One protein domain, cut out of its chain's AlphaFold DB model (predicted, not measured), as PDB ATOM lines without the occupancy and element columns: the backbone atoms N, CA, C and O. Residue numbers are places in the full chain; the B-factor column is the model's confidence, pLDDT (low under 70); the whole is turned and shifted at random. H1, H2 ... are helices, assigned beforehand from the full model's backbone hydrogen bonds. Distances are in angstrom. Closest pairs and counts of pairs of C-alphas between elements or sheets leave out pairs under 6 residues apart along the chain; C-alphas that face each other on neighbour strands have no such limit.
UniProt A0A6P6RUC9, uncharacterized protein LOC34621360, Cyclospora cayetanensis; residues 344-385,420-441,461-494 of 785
ATOM      1  N   LEU A 344     -52.694 -41.173  53.620       93.75
ATOM      2  CA  LEU A 344     -53.079 -39.958  52.903       93.75
ATOM      3  C   LEU A 344     -53.903 -38.999  53.780       93.75
ATOM      4  O   LEU A 344     -53.689 -37.787  53.728       93.75
ATOM      5  N   GLN A 345     -54.814 -39.507  54.611       90.81
ATOM      6  CA  GLN A 345     -55.564 -38.689  55.570       90.81
ATOM      7  C   GLN A 345     -54.647 -38.061  56.633       90.81
ATOM      8  O   GLN A 345     -54.833 -36.895  56.985       90.81
ATOM      9  N   GLN A 346     -53.636 -38.794  57.105       91.81
ATOM     10  CA  GLN A 346     -52.690 -38.343  58.135       91.81
ATOM     11  C   GLN A 346     -51.659 -37.311  57.629       91.81
ATOM     12  O   GLN A 346     -51.206 -36.463  58.404       91.81
ATOM     13  N   GLU A 347     -51.307 -37.334  56.339       92.19
ATOM     14  CA  GLU A 347     -50.288 -36.466  55.727       92.19
ATOM     15  C   GLU A 347     -50.754 -34.998  55.622       92.19
ATOM     16  O   GLU A 347     -51.309 -34.574  54.609       92.19
ATOM     17  N   ARG A 348     -50.582 -34.197  56.685       86.94
ATOM     18  CA  ARG A 348     -51.229 -32.872  56.864       86.94
ATOM     19  C   ARG A 348     -50.987 -31.837  55.758       86.94
ATOM     20  O   ARG A 348     -51.829 -30.961  55.573       86.94
ATOM     21  N   GLN A 349     -49.875 -31.900  55.027       90.31
ATOM     22  CA  GLN A 349     -49.541 -30.903  54.002       90.31
ATOM     23  C   GLN A 349     -49.978 -31.369  52.601       90.31
ATOM     24  O   GLN A 349     -49.501 -32.406  52.143       90.31
ATOM     25  N   PRO A 350     -50.817 -30.613  51.864       89.50
ATOM     26  CA  PRO A 350     -51.283 -31.049  50.546       89.50
ATOM     27  C   PRO A 350     -50.147 -31.132  49.520       89.50
ATOM     28  O   PRO A 350     -50.091 -32.078  48.740       89.50
ATOM     29  N   ALA A 351     -49.175 -30.215  49.583       90.88
ATOM     30  CA  ALA A 351     -47.967 -30.279  48.759       90.88
ATOM     31  C   ALA A 351     -47.119 -31.536  49.047       90.88
ATOM     32  O   ALA A 351     -46.567 -32.122  48.120       90.88
ATOM     33  N   ALA A 352     -47.049 -31.992  50.305       92.69
ATOM     34  CA  ALA A 352     -46.351 -33.227  50.666       92.69
ATOM     35  C   ALA A 352     -47.052 -34.462  50.081       92.69
ATOM     36  O   ALA A 352     -46.384 -35.325  49.516       92.69
ATOM     37  N   ALA A 353     -48.388 -34.511  50.141       93.81
ATOM     38  CA  ALA A 353     -49.182 -35.570  49.519       93.81
ATOM     39  C   ALA A 353     -49.036 -35.582  47.983       93.81
ATOM     40  O   ALA A 353     -48.801 -36.642  47.407       93.81
ATOM     41  N   GLN A 354     -49.069 -34.416  47.323       94.56
ATOM     42  CA  GLN A 354     -48.808 -34.316  45.880       94.56
ATOM     43  C   GLN A 354     -47.400 -34.814  45.506       94.56
ATOM     44  O   GLN A 354     -47.253 -35.586  44.561       94.56
ATOM     45  N   VAL A 355     -46.362 -34.432  46.261       94.88
ATOM     46  CA  VAL A 355     -45.002 -34.962  46.049       94.88
ATOM     47  C   VAL A 355     -44.966 -36.475  46.269       94.88
ATOM     48  O   VAL A 355     -44.335 -37.180  45.484       94.88
ATOM     49  N   ALA A 356     -45.655 -36.996  47.288       96.31
ATOM     50  CA  ALA A 356     -45.714 -38.429  47.555       96.31
ATOM     51  C   ALA A 356     -46.350 -39.206  46.390       96.31
ATOM     52  O   ALA A 356     -45.736 -40.158  45.911       96.31
ATOM     53  N   PHE A 357     -47.503 -38.766  45.868       96.62
ATOM     54  CA  PHE A 357     -48.132 -39.358  44.677       96.62
ATOM     55  C   PHE A 357     -47.174 -39.386  43.485       96.62
ATOM     56  O   PHE A 357     -46.995 -40.429  42.859       96.62
ATOM     57  N   GLY A 358     -46.504 -38.264  43.215       95.44
ATOM     58  CA  GLY A 358     -45.548 -38.145  42.121       95.44
ATOM     59  C   GLY A 358     -44.355 -39.098  42.244       95.44
ATOM     60  O   GLY A 358     -43.948 -39.722  41.262       95.44
ATOM     61  N   GLN A 359     -43.812 -39.258  43.457       95.06
ATOM     62  CA  GLN A 359     -42.742 -40.223  43.713       95.06
ATOM     63  C   GLN A 359     -43.229 -41.666  43.565       95.06
ATOM     64  O   GLN A 359     -42.581 -42.441  42.866       95.06
ATOM     65  N   LEU A 360     -44.366 -42.027  44.167       97.44
ATOM     66  CA  LEU A 360     -44.918 -43.383  44.087       97.44
ATOM     67  C   LEU A 360     -45.239 -43.781  42.641       97.44
ATOM     68  O   LEU A 360     -44.813 -44.852  42.208       97.44
ATOM     69  N   ALA A 361     -45.890 -42.898  41.876       95.31
ATOM     70  CA  ALA A 361     -46.208 -43.114  40.467       95.31
ATOM     71  C   ALA A 361     -44.952 -43.447  39.644       95.31
ATOM     72  O   ALA A 361     -44.909 -44.480  38.978       95.31
ATOM     73  N   LEU A 362     -43.893 -42.629  39.748       94.38
ATOM     74  CA  LEU A 362     -42.632 -42.894  39.047       94.38
ATOM     75  C   LEU A 362     -41.919 -44.161  39.539       94.38
ATOM     76  O   LEU A 362     -41.299 -44.849  38.732       94.38
ATOM     77  N   CYS A 363     -41.975 -44.478  40.835       94.69
ATOM     78  CA  CYS A 363     -41.290 -45.655  41.379       94.69
ATOM     79  C   CYS A 363     -41.933 -46.967  40.935       94.69
ATOM     80  O   CYS A 363     -41.214 -47.928  40.674       94.69
ATOM     81  N   CYS A 364     -43.262 -47.001  40.807       93.81
ATOM     82  CA  CYS A 364     -43.976 -48.195  40.360       93.81
ATOM     83  C   CYS A 364     -43.762 -48.477  38.866       93.81
ATOM     84  O   CYS A 364     -43.752 -49.635  38.472       93.81
ATOM     85  N   VAL A 365     -43.528 -47.446  38.041       92.31
ATOM     86  CA  VAL A 365     -43.274 -47.617  36.595       92.31
ATOM     87  C   VAL A 365     -41.794 -47.616  36.209       92.31
ATOM     88  O   VAL A 365     -41.466 -47.921  35.066       92.31
ATOM     89  N   ALA A 366     -40.887 -47.315  37.147       88.81
ATOM     90  CA  ALA A 366     -39.436 -47.283  36.935       88.81
ATOM     91  C   ALA A 366     -38.908 -48.531  36.206       88.81
ATOM     92  O   ALA A 366     -38.105 -48.422  35.278       88.81
ATOM     93  N   PHE A 367     -39.431 -49.701  36.569       85.50
ATOM     94  CA  PHE A 367     -39.132 -50.987  35.950       85.50
ATOM     95  C   PHE A 367     -40.388 -51.551  35.279       85.50
ATOM     96  O   PHE A 367     -41.506 -51.376  35.772       85.50
ATOM     97  N   ALA A 368     -40.210 -52.218  34.141       82.06
ATOM     98  CA  ALA A 368     -41.289 -52.960  33.501       82.06
ATOM     99  C   ALA A 368     -41.605 -54.238  34.308       82.06
ATOM    100  O   ALA A 368     -40.700 -54.766  34.966       82.06
ATOM    101  N   PRO A 369     -42.834 -54.790  34.242       83.75
ATOM    102  CA  PRO A 369     -43.208 -55.985  35.006       83.75
ATOM    103  C   PRO A 369     -42.227 -57.155  34.833       83.75
ATOM    104  O   PRO A 369     -41.771 -57.729  35.816       83.75
ATOM    105  N   TRP A 370     -41.794 -57.421  33.597       78.25
ATOM    106  CA  TRP A 370     -40.833 -58.483  33.276       78.25
ATOM    107  C   TRP A 370     -39.432 -58.267  33.880       78.25
ATOM    108  O   TRP A 370     -38.733 -59.242  34.152       78.25
ATOM    109  N   GLN A 371     -39.015 -57.018  34.134       80.38
ATOM    110  CA  GLN A 371     -37.751 -56.726  34.827       80.38
ATOM    111  C   GLN A 371     -37.852 -57.079  36.318       80.38
ATOM    112  O   GLN A 371     -36.899 -57.611  36.888       80.38
ATOM    113  N   MET A 372     -39.008 -56.810  36.935       81.81
ATOM    114  CA  MET A 372     -39.278 -57.135  38.339       81.81
ATOM    115  C   MET A 372     -39.474 -58.638  38.555       81.81
ATOM    116  O   MET A 372     -38.916 -59.186  39.500       81.81
ATOM    117  N   ASP A 373     -40.187 -59.317  37.653       81.56
ATOM    118  CA  ASP A 373     -40.359 -60.773  37.700       81.56
ATOM    119  C   ASP A 373     -39.001 -61.494  37.577       81.56
ATOM    120  O   ASP A 373     -38.714 -62.422  38.331       81.56
ATOM    121  N   ALA A 374     -38.115 -61.026  36.686       77.50
ATOM    122  CA  ALA A 374     -36.759 -61.566  36.554       77.50
ATOM    123  C   ALA A 374     -35.899 -61.350  37.817       77.50
ATOM    124  O   ALA A 374     -35.138 -62.240  38.200       77.50
ATOM    125  N   LEU A 375     -36.033 -60.193  38.483       77.50
ATOM    126  CA  LEU A 375     -35.395 -59.917  39.779       77.50
ATOM    127  C   LEU A 375     -35.897 -60.861  40.880       77.50
ATOM    128  O   LEU A 375     -35.092 -61.394  41.642       77.50
ATOM    129  N   GLU A 376     -37.209 -61.077  40.960       80.38
ATOM    130  CA  GLU A 376     -37.829 -61.919  41.986       80.38
ATOM    131  C   GLU A 376     -37.432 -63.395  41.819       80.38
ATOM    132  O   GLU A 376     -37.036 -64.036  42.794       80.38
ATOM    133  N   VAL A 377     -37.401 -63.908  40.584       81.06
ATOM    134  CA  VAL A 377     -36.881 -65.256  40.278       81.06
ATOM    135  C   VAL A 377     -35.406 -65.391  40.677       81.06
ATOM    136  O   VAL A 377     -35.021 -66.389  41.289       81.06
ATOM    137  N   GLN A 378     -34.573 -64.383  40.392       77.69
ATOM    138  CA  GLN A 378     -33.164 -64.389  40.797       77.69
ATOM    139  C   GLN A 378     -33.007 -64.386  42.331       77.69
ATOM    140  O   GLN A 378     -32.152 -65.099  42.863       77.69
ATOM    141  N   GLN A 379     -33.840 -63.631  43.054       75.88
ATOM    142  CA  GLN A 379     -33.828 -63.589  44.519       75.88
ATOM    143  C   GLN A 379     -34.236 -64.940  45.134       75.88
ATOM    144  O   GLN A 379     -33.574 -65.420  46.057       75.88
ATOM    145  N   GLN A 380     -35.271 -65.589  44.593       80.38
ATOM    146  CA  GLN A 380     -35.716 -66.917  45.035       80.38
ATOM    147  C   GLN A 380     -34.627 -67.985  44.825       80.38
ATOM    148  O   GLN A 380     -34.358 -68.783  45.725       80.38
ATOM    149  N   GLN A 381     -33.929 -67.966  43.683       78.56
ATOM    150  CA  GLN A 381     -32.808 -68.881  43.414       78.56
ATOM    151  C   GLN A 381     -31.642 -68.700  44.398       78.56
ATOM    152  O   GLN A 381     -31.047 -69.687  44.840       78.56
ATOM    153  N   GLN A 382     -31.323 -67.460  44.785       72.62
ATOM    154  CA  GLN A 382     -30.292 -67.189  45.792       72.62
ATOM    155  C   GLN A 382     -30.680 -67.760  47.164       72.62
ATOM    156  O   GLN A 382     -29.875 -68.465  47.771       72.62
ATOM    157  N   GLN A 383     -31.923 -67.554  47.610       73.25
ATOM    158  CA  GLN A 383     -32.410 -68.084  48.892       73.25
ATOM    159  C   GLN A 383     -32.403 -69.620  48.936       73.25
ATOM    160  O   GLN A 383     -31.935 -70.201  49.916       73.25
ATOM    161  N   HIS A 384     -32.836 -70.292  47.862       75.25
ATOM    162  CA  HIS A 384     -32.744 -71.754  47.765       75.25
ATOM    163  C   HIS A 384     -31.293 -72.257  47.797       75.25
ATOM    164  O   HIS A 384     -31.010 -73.273  48.432       75.25
ATOM    165  N   THR A 385     -30.362 -71.538  47.161       71.81
ATOM    166  CA  THR A 385     -28.935 -71.898  47.163       71.81
ATOM    167  C   THR A 385     -28.327 -71.776  48.564       71.81
ATOM    168  O   THR A 385     -27.615 -72.679  49.004       71.81
ATOM    169  N   LEU A 420     -43.677 -58.932  43.100       88.44
ATOM    170  CA  LEU A 420     -43.241 -57.533  43.214       88.44
ATOM    171  C   LEU A 420     -43.838 -56.644  42.111       88.44
ATOM    172  O   LEU A 420     -44.134 -55.476  42.357       88.44
ATOM    173  N   SER A 421     -44.036 -57.198  40.912       89.12
ATOM    174  CA  SER A 421     -44.702 -56.539  39.785       89.12
ATOM    175  C   SER A 421     -46.183 -56.247  40.063       89.12
ATOM    176  O   SER A 421     -46.649 -55.152  39.751       89.12
ATOM    177  N   GLU A 422     -46.892 -57.181  40.702       90.62
ATOM    178  CA  GLU A 422     -48.301 -57.048  41.097       90.62
ATOM    179  C   GLU A 422     -48.472 -56.022  42.221       90.62
ATOM    180  O   GLU A 422     -49.327 -55.151  42.131       90.62
ATOM    181  N   LEU A 423     -47.598 -56.043  43.232       92.62
ATOM    182  CA  LEU A 423     -47.641 -55.045  44.303       92.62
ATOM    183  C   LEU A 423     -47.361 -53.625  43.778       92.62
ATOM    184  O   LEU A 423     -47.953 -52.666  44.262       92.62
ATOM    185  N   GLN A 424     -46.492 -53.464  42.772       93.19
ATOM    186  CA  GLN A 424     -46.330 -52.179  42.078       93.19
ATOM    187  C   GLN A 424     -47.590 -51.761  41.308       93.19
ATOM    188  O   GLN A 424     -47.895 -50.569  41.272       93.19
ATOM    189  N   ASP A 425     -48.305 -52.710  40.694       92.31
ATOM    190  CA  ASP A 425     -49.578 -52.440  40.020       92.31
ATOM    191  C   ASP A 425     -50.628 -51.937  41.026       92.31
ATOM    192  O   ASP A 425     -51.259 -50.904  40.799       92.31
ATOM    193  N   ASP A 426     -50.763 -52.611  42.169       92.88
ATOM    194  CA  ASP A 426     -51.739 -52.265  43.206       92.88
ATOM    195  C   ASP A 426     -51.427 -50.890  43.844       92.88
ATOM    196  O   ASP A 426     -52.316 -50.045  43.977       92.88
ATOM    197  N   VAL A 427     -50.151 -50.587  44.137       95.50
ATOM    198  CA  VAL A 427     -49.723 -49.247  44.600       95.50
ATOM    199  C   VAL A 427     -50.030 -48.166  43.558       95.50
ATOM    200  O   VAL A 427     -50.500 -47.081  43.907       95.50
ATOM    201  N   LEU A 428     -49.773 -48.432  42.275       94.69
ATOM    202  CA  LEU A 428     -50.036 -47.476  41.199       94.69
ATOM    203  C   LEU A 428     -51.540 -47.225  41.016       94.69
ATOM    204  O   LEU A 428     -51.952 -46.077  40.835       94.69
ATOM    205  N   LEU A 429     -52.362 -48.270  41.131       92.12
ATOM    206  CA  LEU A 429     -53.819 -48.156  41.128       92.12
ATOM    207  C   LEU A 429     -54.315 -47.315  42.313       92.12
ATOM    208  O   LEU A 429     -55.144 -46.428  42.112       92.12
ATOM    209  N   ASN A 430     -53.760 -47.508  43.514       94.38
ATOM    210  CA  ASN A 430     -54.080 -46.695  44.693       94.38
ATOM    211  C   ASN A 430     -53.710 -45.214  44.493       94.38
ATOM    212  O   ASN A 430     -54.511 -44.330  44.802       94.38
ATOM    213  N   VAL A 431     -52.539 -44.925  43.911       95.50
ATOM    214  CA  VAL A 431     -52.125 -43.548  43.582       95.50
ATOM    215  C   VAL A 431     -53.079 -42.901  42.578       95.50
ATOM    216  O   VAL A 431     -53.452 -41.743  42.771       95.50
ATOM    217  N   LEU A 432     -53.507 -43.617  41.534       92.62
ATOM    218  CA  LEU A 432     -54.458 -43.089  40.551       92.62
ATOM    219  C   LEU A 432     -55.862 -42.907  41.128       92.62
ATOM    220  O   LEU A 432     -56.460 -41.854  40.928       92.62
ATOM    221  N   ARG A 433     -56.365 -43.882  41.892       91.56
ATOM    222  CA  ARG A 433     -57.665 -43.809  42.572       91.56
ATOM    223  C   ARG A 433     -57.719 -42.619  43.521       91.56
ATOM    224  O   ARG A 433     -58.632 -41.806  43.432       91.56
ATOM    225  N   ALA A 434     -56.699 -42.447  44.359       91.19
ATOM    226  CA  ALA A 434     -56.599 -41.271  45.211       91.19
ATOM    227  C   ALA A 434     -56.478 -39.977  44.388       91.19
ATOM    228  O   ALA A 434     -57.184 -39.015  44.672       91.19
ATOM    229  N   SER A 435     -55.656 -39.954  43.335       91.88
ATOM    230  CA  SER A 435     -55.515 -38.787  42.449       91.88
ATOM    231  C   SER A 435     -56.838 -38.374  41.790       91.88
ATOM    232  O   SER A 435     -57.088 -37.180  41.649       91.88
ATOM    233  N   ALA A 436     -57.705 -39.324  41.433       87.88
ATOM    234  CA  ALA A 436     -59.047 -39.037  40.935       87.88
ATOM    235  C   ALA A 436     -59.955 -38.458  42.038       87.88
ATOM    236  O   ALA A 436     -60.654 -37.478  41.804       87.88
ATOM    237  N   SER A 437     -59.901 -39.013  43.255       87.31
ATOM    238  CA  SER A 437     -60.782 -38.610  44.362       87.31
ATOM    239  C   SER A 437     -60.387 -37.320  45.098       87.31
ATOM    240  O   SER A 437     -61.265 -36.692  45.689       87.31
ATOM    241  N   VAL A 438     -59.099 -36.938  45.148       88.69
ATOM    242  CA  VAL A 438     -58.626 -35.821  46.007       88.69
ATOM    243  C   VAL A 438     -57.989 -34.633  45.281       88.69
ATOM    244  O   VAL A 438     -57.743 -33.612  45.925       88.69
ATOM    245  N   LEU A 439     -57.711 -34.715  43.976       87.06
ATOM    246  CA  LEU A 439     -57.200 -33.578  43.194       87.06
ATOM    247  C   LEU A 439     -58.335 -32.875  42.446       87.06
ATOM    248  O   LEU A 439     -59.273 -33.504  41.965       87.06
ATOM    249  N   GLN A 440     -58.220 -31.557  42.302       85.19
ATOM    250  CA  GLN A 440     -59.098 -30.781  41.430       85.19
ATOM    251  C   GLN A 440     -58.562 -30.841  40.000       85.19
ATOM    252  O   GLN A 440     -57.517 -30.266  39.697       85.19
ATOM    253  N   TRP A 441     -59.280 -31.529  39.118       79.75
ATOM    254  CA  TRP A 441     -58.939 -31.619  37.701       79.75
ATOM    255  C   TRP A 441     -59.593 -30.465  36.926       79.75
ATOM    256  O   TRP A 441     -60.813 -30.316  37.009       79.75
ATOM    257  N   GLY A 461     -56.203 -29.602  46.212       86.75
ATOM    258  CA  GLY A 461     -56.155 -28.528  45.216       86.75
ATOM    259  C   GLY A 461     -55.837 -29.025  43.802       86.75
ATOM    260  O   GLY A 461     -55.920 -30.221  43.514       86.75
ATOM    261  N   LEU A 462     -55.476 -28.094  42.917       86.88
ATOM    262  CA  LEU A 462     -55.026 -28.398  41.556       86.88
ATOM    263  C   LEU A 462     -53.711 -29.207  41.572       86.88
ATOM    264  O   LEU A 462     -52.839 -28.926  42.405       86.88
ATOM    265  N   PRO A 463     -53.511 -30.170  40.652       88.06
ATOM    266  CA  PRO A 463     -52.232 -30.852  40.507       88.06
ATOM    267  C   PRO A 463     -51.151 -29.862  40.061       88.06
ATOM    268  O   PRO A 463     -51.304 -29.146  39.073       88.06
ATOM    269  N   SER A 464     -50.021 -29.845  40.764       89.12
ATOM    270  CA  SER A 464     -48.835 -29.123  40.300       89.12
ATOM    271  C   SER A 464     -48.358 -29.664  38.944       89.12
ATOM    272  O   SER A 464     -48.434 -30.866  38.690       89.12
ATOM    273  N   ALA A 465     -47.790 -28.804  38.090       85.56
ATOM    274  CA  ALA A 465     -47.260 -29.214  36.780       85.56
ATOM    275  C   ALA A 465     -46.218 -30.352  36.877       85.56
ATOM    276  O   ALA A 465     -46.106 -31.184  35.978       85.56
ATOM    277  N   PHE A 466     -45.487 -30.423  37.996       87.62
ATOM    278  CA  PHE A 466     -44.573 -31.523  38.299       87.62
ATOM    279  C   PHE A 466     -45.317 -32.847  38.537       87.62
ATOM    280  O   PHE A 466     -45.008 -33.833  37.869       87.62
ATOM    281  N   LEU A 467     -46.329 -32.860  39.418       91.75
ATOM    282  CA  LEU A 467     -47.166 -34.041  39.660       91.75
ATOM    283  C   LEU A 467     -47.882 -34.490  38.382       91.75
ATOM    284  O   LEU A 467     -47.856 -35.672  38.053       91.75
ATOM    285  N   LEU A 468     -48.475 -33.551  37.639       89.81
ATOM    286  CA  LEU A 468     -49.157 -33.825  36.376       89.81
ATOM    287  C   LEU A 468     -48.241 -34.586  35.406       89.81
ATOM    288  O   LEU A 468     -48.606 -35.665  34.945       89.81
ATOM    289  N   ARG A 469     -47.013 -34.096  35.183       89.62
ATOM    290  CA  ARG A 469     -46.021 -34.762  34.320       89.62
ATOM    291  C   ARG A 469     -45.677 -36.176  34.804       89.62
ATOM    292  O   ARG A 469     -45.494 -37.076  33.989       89.62
ATOM    293  N   GLN A 470     -45.601 -36.398  36.118       93.31
ATOM    294  CA  GLN A 470     -45.333 -37.723  36.695       93.31
ATOM    295  C   GLN A 470     -46.511 -38.691  36.512       93.31
ATOM    296  O   GLN A 470     -46.293 -39.849  36.155       93.31
ATOM    297  N   LEU A 471     -47.746 -38.213  36.686       92.88
ATOM    298  CA  LEU A 471     -48.959 -38.992  36.427       92.88
ATOM    299  C   LEU A 471     -49.126 -39.302  34.932       92.88
ATOM    300  O   LEU A 471     -49.503 -40.420  34.596       92.88
ATOM    301  N   GLN A 472     -48.768 -38.382  34.030       90.31
ATOM    302  CA  GLN A 472     -48.745 -38.640  32.583       90.31
ATOM    303  C   GLN A 472     -47.709 -39.706  32.188       90.31
ATOM    304  O   GLN A 472     -48.014 -40.579  31.380       90.31
ATOM    305  N   ILE A 473     -46.501 -39.689  32.775       90.62
ATOM    306  CA  ILE A 473     -45.495 -40.754  32.574       90.62
ATOM    307  C   ILE A 473     -46.042 -42.108  33.045       90.62
ATOM    308  O   ILE A 473     -45.875 -43.114  32.356       90.62
ATOM    309  N   ALA A 474     -46.721 -42.141  34.193       91.81
ATOM    310  CA  ALA A 474     -47.307 -43.371  34.707       91.81
ATOM    311  C   ALA A 474     -48.484 -43.868  33.844       91.81
ATOM    312  O   ALA A 474     -48.533 -45.048  33.512       91.81
ATOM    313  N   ALA A 475     -49.372 -42.973  33.396       88.00
ATOM    314  CA  ALA A 475     -50.454 -43.273  32.455       88.00
ATOM    315  C   ALA A 475     -49.940 -43.797  31.099       88.00
ATOM    316  O   ALA A 475     -50.577 -44.658  30.488       88.00
ATOM    317  N   LEU A 476     -48.776 -43.322  30.646       85.56
ATOM    318  CA  LEU A 476     -48.113 -43.831  29.448       85.56
ATOM    319  C   LEU A 476     -47.568 -45.251  29.652       85.56
ATOM    320  O   LEU A 476     -47.844 -46.139  28.851       85.56
ATOM    321  N   ALA A 477     -46.846 -45.489  30.752       87.62
ATOM    322  CA  ALA A 477     -46.358 -46.825  31.096       87.62
ATOM    323  C   ALA A 477     -47.502 -47.839  31.283       87.62
ATOM    324  O   ALA A 477     -47.360 -49.007  30.923       87.62
ATOM    325  N   LEU A 478     -48.652 -47.390  31.796       84.94
ATOM    326  CA  LEU A 478     -49.851 -48.216  31.917       84.94
ATOM    327  C   LEU A 478     -50.384 -48.684  30.562       84.94
ATOM    328  O   LEU A 478     -50.613 -49.880  30.388       84.94
ATOM    329  N   GLY A 479     -50.527 -47.761  29.606       77.31
ATOM    330  CA  GLY A 479     -51.078 -48.054  28.280       77.31
ATOM    331  C   GLY A 479     -50.228 -49.006  27.431       77.31
ATOM    332  O   GLY A 479     -50.779 -49.696  26.572       77.31
ATOM    333  N   VAL A 480     -48.910 -49.080  27.673       78.56
ATOM    334  CA  VAL A 480     -48.002 -49.891  26.838       78.56
ATOM    335  C   VAL A 480     -47.392 -51.106  27.548       78.56
ATOM    336  O   VAL A 480     -47.165 -52.123  26.902       78.56
ATOM    337  N   GLU A 481     -47.146 -51.065  28.863       81.19
ATOM    338  CA  GLU A 481     -46.367 -52.118  29.549       81.19
ATOM    339  C   GLU A 481     -47.153 -52.923  30.593       81.19
ATOM    340  O   GLU A 481     -46.753 -54.036  30.944       81.19
ATOM    341  N   ARG A 482     -48.262 -52.391  31.121       79.31
ATOM    342  CA  ARG A 482     -48.934 -52.932  32.320       79.31
ATOM    343  C   ARG A 482     -50.269 -53.582  31.958       79.31
ATOM    344  O   ARG A 482     -51.348 -53.151  32.367       79.31
ATOM    345  N   SER A 483     -50.190 -54.661  31.180       72.81
ATOM    346  CA  SER A 483     -51.354 -55.314  30.558       72.81
ATOM    347  C   SER A 483     -52.405 -55.866  31.526       72.81
ATOM    348  O   SER A 483     -53.549 -56.080  31.125       72.81
ATOM    349  N   ARG A 484     -52.046 -56.111  32.793       73.12
ATOM    350  CA  ARG A 484     -52.980 -56.469  33.871       73.12
ATOM    351  C   ARG A 484     -53.861 -55.277  34.248       73.12
ATOM    352  O   ARG A 484     -55.081 -55.385  34.157       73.12
ATOM    353  N   LEU A 485     -53.253 -54.145  34.610       74.19
ATOM    354  CA  LEU A 485     -53.981 -52.924  34.962       74.19
ATOM    355  C   LEU A 485     -54.770 -52.355  33.786       74.19
ATOM    356  O   LEU A 485     -55.928 -52.001  33.970       74.19
ATOM    357  N   ALA A 486     -54.202 -52.335  32.579       71.88
ATOM    358  CA  ALA A 486     -54.930 -51.900  31.387       71.88
ATOM    359  C   ALA A 486     -56.217 -52.722  31.175       71.88
ATOM    360  O   ALA A 486     -57.293 -52.144  31.036       71.88
ATOM    361  N   ARG A 487     -56.147 -54.062  31.278       71.69
ATOM    362  CA  ARG A 487     -57.337 -54.934  31.215       71.69
ATOM    363  C   ARG A 487     -58.325 -54.682  32.354       71.69
ATOM    364  O   ARG A 487     -59.521 -54.617  32.087       71.69
ATOM    365  N   ALA A 488     -57.861 -54.497  33.592       69.19
ATOM    366  CA  ALA A 488     -58.733 -54.142  34.718       69.19
ATOM    367  C   ALA A 488     -59.454 -52.798  34.480       69.19
ATOM    368  O   ALA A 488     -60.640 -52.653  34.768       69.19
ATOM    369  N   LEU A 489     -58.766 -51.838  33.862       68.12
ATOM    370  CA  LEU A 489     -59.321 -50.558  33.433       68.12
ATOM    371  C   LEU A 489     -60.130 -50.654  32.121       68.12
ATOM    372  O   LEU A 489     -60.674 -49.651  31.667       68.12
ATOM    373  N   GLY A 490     -60.284 -51.832  31.512       58.69
ATOM    374  CA  GLY A 490     -60.972 -51.997  30.224       58.69
ATOM    375  C   GLY A 490     -60.321 -51.219  29.073       58.69
ATOM    376  O   GLY A 490     -60.984 -50.916  28.087       58.69
ATOM    377  N   GLN A 491     -59.045 -50.864  29.214       57.00
ATOM    378  CA  GLN A 491     -58.244 -50.223  28.183       57.00
ATOM    379  C   GLN A 491     -57.626 -51.293  27.286       57.00
ATOM    380  O   GLN A 491     -57.100 -52.301  27.769       57.00
ATOM    381  N   SER A 492     -57.627 -51.044  25.975       46.06
ATOM    382  CA  SER A 492     -56.720 -51.762  25.088       46.06
ATOM    383  C   SER A 492     -55.296 -51.389  25.483       46.06
ATOM    384  O   SER A 492     -54.919 -50.221  25.421       46.06
ATOM    385  N   VAL A 493     -54.498 -52.386  25.856       47.50
ATOM    386  CA  VAL A 493     -53.044 -52.270  25.720       47.50
ATOM    387  C   VAL A 493     -52.771 -52.051  24.238       47.50
ATOM    388  O   VAL A 493     -53.430 -52.687  23.411       47.50
ATOM    389  N   CYS A 494     -51.808 -51.203  23.889       42.06
ATOM    390  CA  CYS A 494     -51.309 -51.121  22.515       42.06
ATOM    391  C   CYS A 494     -50.511 -52.391  22.160       42.06
ATOM    392  O   CYS A 494     -49.285 -52.373  22.069       42.06
TER     393      CYS A 494
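Overview. This is residues 344 to 385, 420 to 441 and 461 to 494 of the 785 residues of the protein "uncharacterized protein LOC34621360" of Cyclospora cayetanensis (UniProt A0A6P6RUC9). Three helices, H1, H3 and H4, form a small up-and-down bundle, and H2 leads away from one end of it as an arm whose residues 377 to 385 stick out free. The short helix H5 turns off at a corner after H4. The printed part has 98 residues with five named helices, H1 to H5 in that order along the chain, and no named strand; the class is all helix. The whole is elongated, spanning 50 by 32 by 20 A, and only just loose, close to compact, with a radius of gyration of the C-alphas of 15.2 A.

Along the chain. Start at Leu 344 and go on to C-alpha 350 at (-51.283, -31.049, 50.546), where H1 begins; it runs over residues 350 to 365, 23.1 A from first to last C-alpha. H2, residues 369 to 385, is 24.6 A long and ends at C-alpha 385, at (-28.935, -71.898, 47.163). Beyond the first cut, find H3, residues 420 to 438, the longest helix at 26.8 A. Beyond the second cut comes H4, residues 465 to 481, 24.0 A long. H5, residues 483 to 488, ends at C-alpha 488, at (-58.733, -54.142, 34.718).

Arrangement. Look first at the bundle of H1, H3 and H4, up and down, each helix running against the one before it in the chain. H1 and H3 touch, closest at the C-alphas of Cys 364 and Gln 424, 4.9 A apart, at a shallow tilt of 32 degrees, opposite ways. H1 and H4 touch, closest at the C-alphas of Gly 358 and Leu 467, 5.1 A apart, at a shallow tilt of 25 degrees, the same way. H3 and H4 are near each other, with 10 pairs of C-alphas within 10 A. Farther out, H2 touches H3 with residues 369 to 376 alone, closest at the C-alphas of Pro 369 and Ser 421, 5.0 A apart, at a steep tilt of 42 degrees, opposite ways. H4 and H5 only just touch, with 3 pairs of C-alphas within 8 A, and only at the corner; the closest C-alphas are those of Gly 479 and Ala 486, 6.3 A apart. H5 is apart from H1 and H2. In H1, H2, H3, H4 and H5 every O i to N i+4 pair is within hydrogen-bond range.

Size, cuts and confidence. The two C-alphas farthest apart are those of Thr 385 and Gln 440, at 51.3 A. Without residues 377 to 385, which stand free, the body spans 37 by 27 by 20 A. Residues 386 to 419 are not printed, and C-alphas 385 and 420 are 20.7 A apart across that cut; residues 442 to 460 are not printed either, with 8.6 A between C-alphas 441 and 461. The links printed whole, H1 to H2 and H4 to H5, are tight. The mean pLDDT of the printed part is 84.7, and residues 488 to 494 are under 70.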